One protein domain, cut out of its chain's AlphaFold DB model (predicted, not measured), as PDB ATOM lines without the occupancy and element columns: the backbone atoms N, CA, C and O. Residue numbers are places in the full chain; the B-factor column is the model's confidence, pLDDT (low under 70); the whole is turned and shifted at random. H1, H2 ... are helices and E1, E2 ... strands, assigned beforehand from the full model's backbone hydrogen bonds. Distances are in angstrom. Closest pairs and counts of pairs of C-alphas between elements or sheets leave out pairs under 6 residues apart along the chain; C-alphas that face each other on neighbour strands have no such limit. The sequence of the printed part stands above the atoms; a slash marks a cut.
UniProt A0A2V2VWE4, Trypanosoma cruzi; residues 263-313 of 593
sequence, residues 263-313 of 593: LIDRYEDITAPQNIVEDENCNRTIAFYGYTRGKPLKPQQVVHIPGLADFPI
ATOM      1  N   LEU A 263     -28.655 -35.263 -18.429       93.00
ATOM      2  CA  LEU A 263     -29.181 -35.359 -19.784       93.00
ATOM      3  C   LEU A 263     -28.707 -36.692 -20.352       93.00
ATOM      4  O   LEU A 263     -27.503 -36.940 -20.387       93.00
ATOM      5  N   ILE A 264     -29.657 -37.535 -20.739       93.50
ATOM      6  CA  ILE A 264     -29.385 -38.864 -21.276       93.50
ATOM      7  C   ILE A 264     -28.903 -38.697 -22.716       93.50
ATOM      8  O   ILE A 264     -29.617 -38.141 -23.550       93.50
ATOM      9  N   ASP A 265     -27.690 -39.173 -22.983       91.75
ATOM     10  CA  ASP A 265     -27.106 -39.194 -24.321       91.75
ATOM     11  C   ASP A 265     -27.409 -40.513 -25.034       91.75
ATOM     12  O   ASP A 265     -27.724 -40.500 -26.221       91.75
ATOM     13  N   ARG A 266     -27.326 -41.631 -24.303       90.88
ATOM     14  CA  ARG A 266     -27.570 -42.995 -24.785       90.88
ATOM     15  C   ARG A 266     -28.340 -43.773 -23.724       90.88
ATOM     16  O   ARG A 266     -28.066 -43.617 -22.534       90.88
ATOM     17  N   TYR A 267     -29.250 -44.634 -24.150       92.19
ATOM     18  CA  TYR A 267     -29.859 -45.646 -23.294       92.19
ATOM     19  C   TYR A 267     -29.612 -47.039 -23.884       92.19
ATOM     20  O   TYR A 267     -29.389 -47.168 -25.085       92.19
ATOM     21  N   GLU A 268     -29.592 -48.058 -23.034       90.75
ATOM     22  CA  GLU A 268     -29.478 -49.466 -23.423       90.75
ATOM     23  C   GLU A 268     -30.405 -50.303 -22.546       90.75
ATOM     24  O   GLU A 268     -30.476 -50.088 -21.333       90.75
ATOM     25  N   ASP A 269     -31.088 -51.273 -23.141       92.12
ATOM     26  CA  ASP A 269     -31.836 -52.278 -22.391       92.12
ATOM     27  C   ASP A 269     -30.892 -53.422 -21.984       92.12
ATOM     28  O   ASP A 269     -30.263 -54.048 -22.835       92.12
ATOM     29  N   ILE A 270     -30.757 -53.675 -20.679       92.12
ATOM     30  CA  ILE A 270     -29.911 -54.749 -20.120       92.12
ATOM     31  C   ILE A 270     -30.756 -55.997 -19.795       92.12
ATOM     32  O   ILE A 270     -30.255 -57.001 -19.289       92.12
ATOM     33  N   THR A 271     -32.061 -55.960 -20.060       91.50
ATOM     34  CA  THR A 271     -32.962 -57.070 -19.743       91.50
ATOM     35  C   THR A 271     -32.547 -58.346 -20.476       91.50
ATOM     36  O   THR A 271     -32.227 -58.329 -21.663       91.50
ATOM     37  N   ALA A 272     -32.560 -59.478 -19.767       90.88
ATOM     38  CA  ALA A 272     -32.250 -60.767 -20.371       90.88
ATOM     39  C   ALA A 272     -33.268 -61.088 -21.486       90.88
ATOM     40  O   ALA A 272     -34.474 -61.028 -21.229       90.88
ATOM     41  N   PRO A 273     -32.820 -61.484 -22.694       90.25
ATOM     42  CA  PRO A 273     -33.717 -61.690 -23.831       90.25
ATOM     43  C   PRO A 273     -34.718 -62.826 -23.593       90.25
ATOM     44  O   PRO A 273     -35.818 -62.790 -24.129       90.25
ATOM     45  N   GLN A 274     -34.372 -63.802 -22.746       91.69
ATOM     46  CA  GLN A 274     -35.273 -64.891 -22.347       91.69
ATOM     47  C   GLN A 274     -36.551 -64.354 -21.692       91.69
ATOM     48  O   GLN A 274     -37.645 -64.731 -22.097       91.69
ATOM     49  N   ASN A 275     -36.422 -63.392 -20.774       90.81
ATOM     50  CA  ASN A 275     -37.565 -62.799 -20.079       90.81
ATOM     51  C   ASN A 275     -38.481 -62.020 -21.035       90.81
ATOM     52  O   ASN A 275     -39.680 -61.951 -20.802       90.81
ATOM     53  N   ILE A 276     -37.919 -61.431 -22.098       90.69
ATOM     54  CA  ILE A 276     -38.682 -60.692 -23.116       90.69
ATOM     55  C   ILE A 276     -39.498 -61.659 -23.982       90.69
ATOM     56  O   ILE A 276     -40.620 -61.341 -24.362       90.69
ATOM     57  N   VAL A 277     -38.933 -62.832 -24.292       92.19
ATOM     58  CA  VAL A 277     -39.618 -63.885 -25.060       92.19
ATOM     59  C   VAL A 277     -40.724 -64.544 -24.234       92.19
ATOM     60  O   VAL A 277     -41.768 -64.873 -24.789       92.19
ATOM     61  N   GLU A 278     -40.498 -64.747 -22.934       93.31
ATOM     62  CA  GLU A 278     -41.507 -65.290 -22.020       93.31
ATOM     63  C   GLU A 278     -42.672 -64.312 -21.824       93.31
ATOM     64  O   GLU A 278     -43.821 -64.697 -22.025       93.31
ATOM     65  N   ASP A 279     -42.370 -63.049 -21.501       92.69
ATOM     66  CA  ASP A 279     -43.355 -61.993 -21.266       92.69
ATOM     67  C   ASP A 279     -42.922 -60.671 -21.931       92.69
ATOM     68  O   ASP A 279     -42.070 -59.933 -21.424       92.69
ATOM     69  N   GLU A 280     -43.587 -60.286 -23.026       90.00
ATOM     70  CA  GLU A 280     -43.269 -59.043 -23.757       90.00
ATOM     71  C   GLU A 280     -43.439 -57.768 -22.900       90.00
ATOM     72  O   GLU A 280     -42.721 -56.776 -23.090       90.00
ATOM     73  N   ASN A 281     -44.355 -57.810 -21.922       90.94
ATOM     74  CA  ASN A 281     -44.704 -56.710 -21.010       90.94
ATOM     75  C   ASN A 281     -43.975 -56.776 -19.654       90.94
ATOM     76  O   ASN A 281     -44.417 -56.168 -18.678       90.94
ATOM     77  N   CYS A 282     -42.879 -57.530 -19.570       89.44
ATOM     78  CA  CYS A 282     -42.074 -57.629 -18.359       89.44
ATOM     79  C   CYS A 282     -41.424 -56.282 -17.978       89.44
ATOM     80  O   CYS A 282     -41.168 -55.414 -18.817       89.44
ATOM     81  N   ASN A 283     -41.118 -56.115 -16.689       90.12
ATOM     82  CA  ASN A 283     -40.359 -54.972 -16.191       90.12
ATOM     83  C   ASN A 283     -38.914 -55.028 -16.704       90.12
ATOM     84  O   ASN A 283     -38.167 -55.953 -16.383       90.12
ATOM     85  N   ARG A 284     -38.510 -54.006 -17.461       91.12
ATOM     86  CA  ARG A 284     -37.183 -53.928 -18.087       91.12
ATOM     87  C   ARG A 284     -36.192 -53.151 -17.232       91.12
ATOM     88  O   ARG A 284     -36.545 -52.162 -16.588       91.12
ATOM     89  N   THR A 285     -34.937 -53.586 -17.249       92.50
ATOM     90  CA  THR A 285     -33.826 -52.885 -16.598       92.50
ATOM     91  C   THR A 285     -33.036 -52.118 -17.646       92.50
ATOM     92  O   THR A 285     -32.367 -52.713 -18.483       92.50
ATOM     93  N   ILE A 286     -33.095 -50.789 -17.576       93.06
ATOM     94  CA  ILE A 286     -32.496 -49.896 -18.572       93.06
ATOM     95  C   ILE A 286     -31.278 -49.198 -17.963       93.06
ATOM     96  O   ILE A 286     -31.357 -48.643 -16.864       93.06
ATOM     97  N   ALA A 287     -30.157 -49.190 -18.684       93.88
ATOM     98  CA  ALA A 287     -29.019 -48.330 -18.386       93.88
ATOM     99  C   ALA A 287     -29.127 -47.005 -19.133       93.88
ATOM    100  O   ALA A 287     -29.355 -46.958 -20.340       93.88
ATOM    101  N   PHE A 288     -28.890 -45.917 -18.404       94.00
ATOM    102  CA  PHE A 288     -28.827 -44.572 -18.952       94.00
ATOM    103  C   PHE A 288     -27.402 -44.035 -18.855       94.00
ATOM    104  O   PHE A 288     -26.814 -43.998 -17.774       94.00
ATOM    105  N   TYR A 289     -26.874 -43.560 -19.979       93.75
ATOM    106  CA  TYR A 289     -25.563 -42.934 -20.081       93.75
ATOM    107  C   TYR A 289     -25.729 -41.447 -20.373       93.75
ATOM    108  O   TYR A 289     -26.518 -41.048 -21.232       93.75
ATOM    109  N   GLY A 290     -24.967 -40.609 -19.679       93.75
ATOM    110  CA  GLY A 290     -25.007 -39.171 -19.898       93.75
ATOM    111  C   GLY A 290     -24.158 -38.396 -18.907       93.75
ATOM    112  O   GLY A 290     -23.652 -38.931 -17.918       93.75
ATOM    113  N   TYR A 291     -24.016 -37.099 -19.165       91.88
ATOM    114  CA  TYR A 291     -23.264 -36.210 -18.286       91.88
ATOM    115  C   TYR A 291     -24.114 -35.762 -17.099       91.88
ATOM    116  O   TYR A 291     -25.206 -35.206 -17.256       91.88
ATOM    117  N   THR A 292     -23.567 -35.924 -15.899       89.81
ATOM    118  CA  THR A 292     -24.159 -35.397 -14.669       89.81
ATOM    119  C   THR A 292     -23.971 -33.885 -14.576       89.81
ATOM    120  O   THR A 292     -22.867 -33.372 -14.755       89.81
ATOM    121  N   ARG A 293     -25.044 -33.162 -14.255       88.19
ATOM    122  CA  ARG A 293     -25.094 -31.702 -14.128       88.19
ATOM    123  C   ARG A 293     -25.699 -31.283 -12.792       88.19
ATOM    124  O   ARG A 293     -26.530 -31.982 -12.212       88.19
ATOM    125  N   GLY A 294     -25.326 -30.088 -12.344       87.06
ATOM    126  CA  GLY A 294     -25.811 -29.525 -11.089       87.06
ATOM    127  C   GLY A 294     -25.097 -30.138  -9.890       87.06
ATOM    128  O   GLY A 294     -23.868 -30.183  -9.846       87.06
ATOM    129  N   LYS A 295     -25.866 -30.584  -8.900       87.94
ATOM    130  CA  LYS A 295     -25.320 -31.214  -7.696       87.94
ATOM    131  C   LYS A 295     -24.829 -32.648  -7.988       87.94
ATOM    132  O   LYS A 295     -25.502 -33.353  -8.739       87.94
ATOM    133  N   PRO A 296     -23.738 -33.135  -7.366       87.88
ATOM    134  CA  PRO A 296     -23.325 -34.536  -7.482       87.88
ATOM    135  C   PRO A 296     -24.425 -35.518  -7.052       87.88
ATOM    136  O   PRO A 296     -25.110 -35.280  -6.052       87.88
ATOM    137  N   LEU A 297     -24.579 -36.609  -7.807       87.62
ATOM    138  CA  LEU A 297     -25.545 -37.671  -7.520       87.62
ATOM    139  C   LEU A 297     -25.131 -38.491  -6.296       87.62
ATOM    140  O   LEU A 297     -23.944 -38.688  -6.035       87.62
ATOM    141  N   LYS A 298     -26.126 -38.997  -5.564       88.00
ATOM    142  CA  LYS A 298     -25.925 -39.947  -4.468       88.00
ATOM    143  C   LYS A 298     -26.371 -41.351  -4.889       88.00
ATOM    144  O   LYS A 298     -27.377 -41.463  -5.591       88.00
ATOM    145  N   PRO A 299     -25.680 -42.412  -4.436       87.81
ATOM    146  CA  PRO A 299     -26.163 -43.776  -4.623       87.81
ATOM    147  C   PRO A 299     -27.520 -43.957  -3.924       87.81
ATOM    148  O   PRO A 299     -27.766 -43.333  -2.892       87.81
ATOM    149  N   GLN A 300     -28.392 -44.795  -4.500       86.19
ATOM    150  CA  GLN A 300     -29.737 -45.123  -3.985       86.19
ATOM    151  C   GLN A 300     -30.728 -43.945  -3.900       86.19
ATOM    152  O   GLN A 300     -31.749 -44.028  -3.219       86.19
ATOM    153  N   GLN A 301     -30.461 -42.830  -4.584       90.62
ATOM    154  CA  GLN A 301     -31.425 -41.737  -4.680       90.62
ATOM    155  C   GLN A 301     -32.599 -42.120  -5.601       90.62
ATOM    156  O   GLN A 301     -32.424 -42.860  -6.567       90.62
ATOM    157  N   VAL A 302     -33.786 -41.576  -5.326       92.62
ATOM    158  CA  VAL A 302     -34.924 -41.617  -6.254       92.62
ATOM    159  C   VAL A 302     -34.729 -40.569  -7.354       92.62
ATOM    160  O   VAL A 302     -34.370 -39.417  -7.078       92.62
ATOM    161  N   VAL A 303     -34.954 -40.973  -8.600       93.62
ATOM    162  CA  VAL A 303     -34.866 -40.143  -9.803       93.62
ATOM    163  C   VAL A 303     -36.226 -40.100 -10.473       93.62
ATOM    164  O   VAL A 303     -36.856 -41.130 -10.681       93.62
ATOM    165  N   HIS A 304     -36.654 -38.899 -10.846       93.81
ATOM    166  CA  HIS A 304     -37.829 -38.699 -11.677       93.81
ATOM    167  C   HIS A 304     -37.415 -38.675 -13.147       93.81
ATOM    168  O   HIS A 304     -36.576 -37.849 -13.527       93.81
ATOM    169  N   ILE A 305     -38.011 -39.536 -13.971       93.62
ATOM    170  CA  ILE A 305     -37.855 -39.469 -15.426       93.62
ATOM    171  C   ILE A 305     -39.099 -38.778 -16.004       93.62
ATOM    172  O   ILE A 305     -40.197 -39.334 -15.892       93.62
ATOM    173  N   PRO A 306     -38.962 -37.583 -16.616       91.94
ATOM    174  CA  PRO A 306     -40.099 -36.849 -17.162       91.94
ATOM    175  C   PRO A 306     -40.908 -37.695 -18.150       91.94
ATOM    176  O   PRO A 306     -40.358 -38.270 -19.086       91.94
ATOM    177  N   GLY A 307     -42.222 -37.772 -17.928       89.00
ATOM    178  CA  GLY A 307     -43.152 -38.539 -18.764       89.00
ATOM    179  C   GLY A 307     -43.262 -40.032 -18.436       89.00
ATOM    180  O   GLY A 307     -44.155 -40.679 -18.974       89.00
ATOM    181  N   LEU A 308     -42.413 -40.568 -17.551       89.88
ATOM    182  CA  LEU A 308     -42.494 -41.953 -17.078       89.88
ATOM    183  C   LEU A 308     -42.980 -41.998 -15.623       89.88
ATOM    184  O   LEU A 308     -44.185 -42.016 -15.383       89.88
ATOM    185  N   ALA A 309     -42.065 -42.022 -14.655       92.62
ATOM    186  CA  ALA A 309     -42.371 -42.094 -13.228       92.62
ATOM    187  C   ALA A 309     -41.116 -41.807 -12.381       92.62
ATOM    188  O   ALA A 309     -40.056 -41.430 -12.898       92.62
ATOM    189  N   ASP A 310     -41.254 -42.009 -11.073       94.94
ATOM    190  CA  ASP A 310     -40.158 -41.998 -10.111       94.94
ATOM    191  C   ASP A 310     -39.568 -43.404  -9.963       94.94
ATOM    192  O   ASP A 310     -40.285 -44.361  -9.672       94.94
ATOM    193  N   PHE A 311     -38.250 -43.521 -10.120       93.12
ATOM    194  CA  PHE A 311     -37.519 -44.782 -10.020       93.12
ATOM    195  C   PHE A 311     -36.338 -44.662  -9.048       93.12
ATOM    196  O   PHE A 311     -35.621 -43.657  -9.064       93.12
ATOM    197  N   PRO A 312     -36.085 -45.667  -8.193       93.31
ATOM    198  CA  PRO A 312     -34.854 -45.728  -7.415       93.31
ATOM    199  C   PRO A 312     -33.673 -46.129  -8.309       93.31
ATOM    200  O   PRO A 312     -33.793 -47.010  -9.158       93.31
ATOM    201  N   ILE A 313     -32.503 -45.520  -8.100       92.62
ATOM    202  CA  ILE A 313     -31.293 -45.932  -8.820       92.62
ATOM    203  C   ILE A 313     -30.770 -47.260  -8.254       92.62
ATOM    204  O   ILE A 313     -30.382 -47.321  -7.087       92.62
TER     205      ILE A 313
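This is residues 263 to 313 of the 593 residues of a protein of Trypanosoma cruzi (UniProt A0A2V2VWE4). A long two-stranded ribbon of E1 and E2 makes most of the length, with the short helix H1 in the loop at one end; past the other end, the chain folds back into a small separate hairpin, E3 and E4, spaced off from the ribbon. The arrangement is open: E3 and E4 of the hairpin are each apart from E1 and E2 of the ribbon. The printed part has 51 residues, with one named helix and four named strands in the order E1, H1, E2, E3, E4; both sheets, E1 - E2 and E3 - E4, are antiparallel, and the class is mixed, helices and strands. The whole is loose, with a radius of gyration of the C-alphas of 13.2 A, and elongated, spanning 40 by 22 by 19 A.

E1, residues 263 to 269, and E2, residues 286 to 294, are antiparallel at 166 degrees. Across this pair, N 268 and O 287 are within hydrogen-bond range at 2.9 A, and N 287 and O 268 at 2.8 A. C-alphas 269 and 286 face each other at 4.5 A. E2 bends by 64 degrees at residue 291. E3, residues 302 to 304, and E4, residues 310 to 312, form a hairpin, antiparallel at 149 degrees, with N 303 and O 311 within hydrogen-bond range at 2.8 A. E3 is apart from E1 and E2, and so is E4. H1, residues 273 to 278, is apart from E3 and E4; in it every O i to N i+4 pair is within hydrogen-bond range.

E2 is 22.7 A long and E1 17.3 A, beginning at C-alpha 263 (-29.181, -35.359, -19.784). H1 measures 8.8 A, E3 6.8 A and E4 7.0 A, ending at C-alpha 312 (-34.854, -45.728, -7.415).

The two C-alphas farthest apart, of Glu 278 and Gly 294, are 40.6 A apart. The printed part has no cut and no long link. Mean pLDDT of the printed part is 91.3, and no printed residue is under 70.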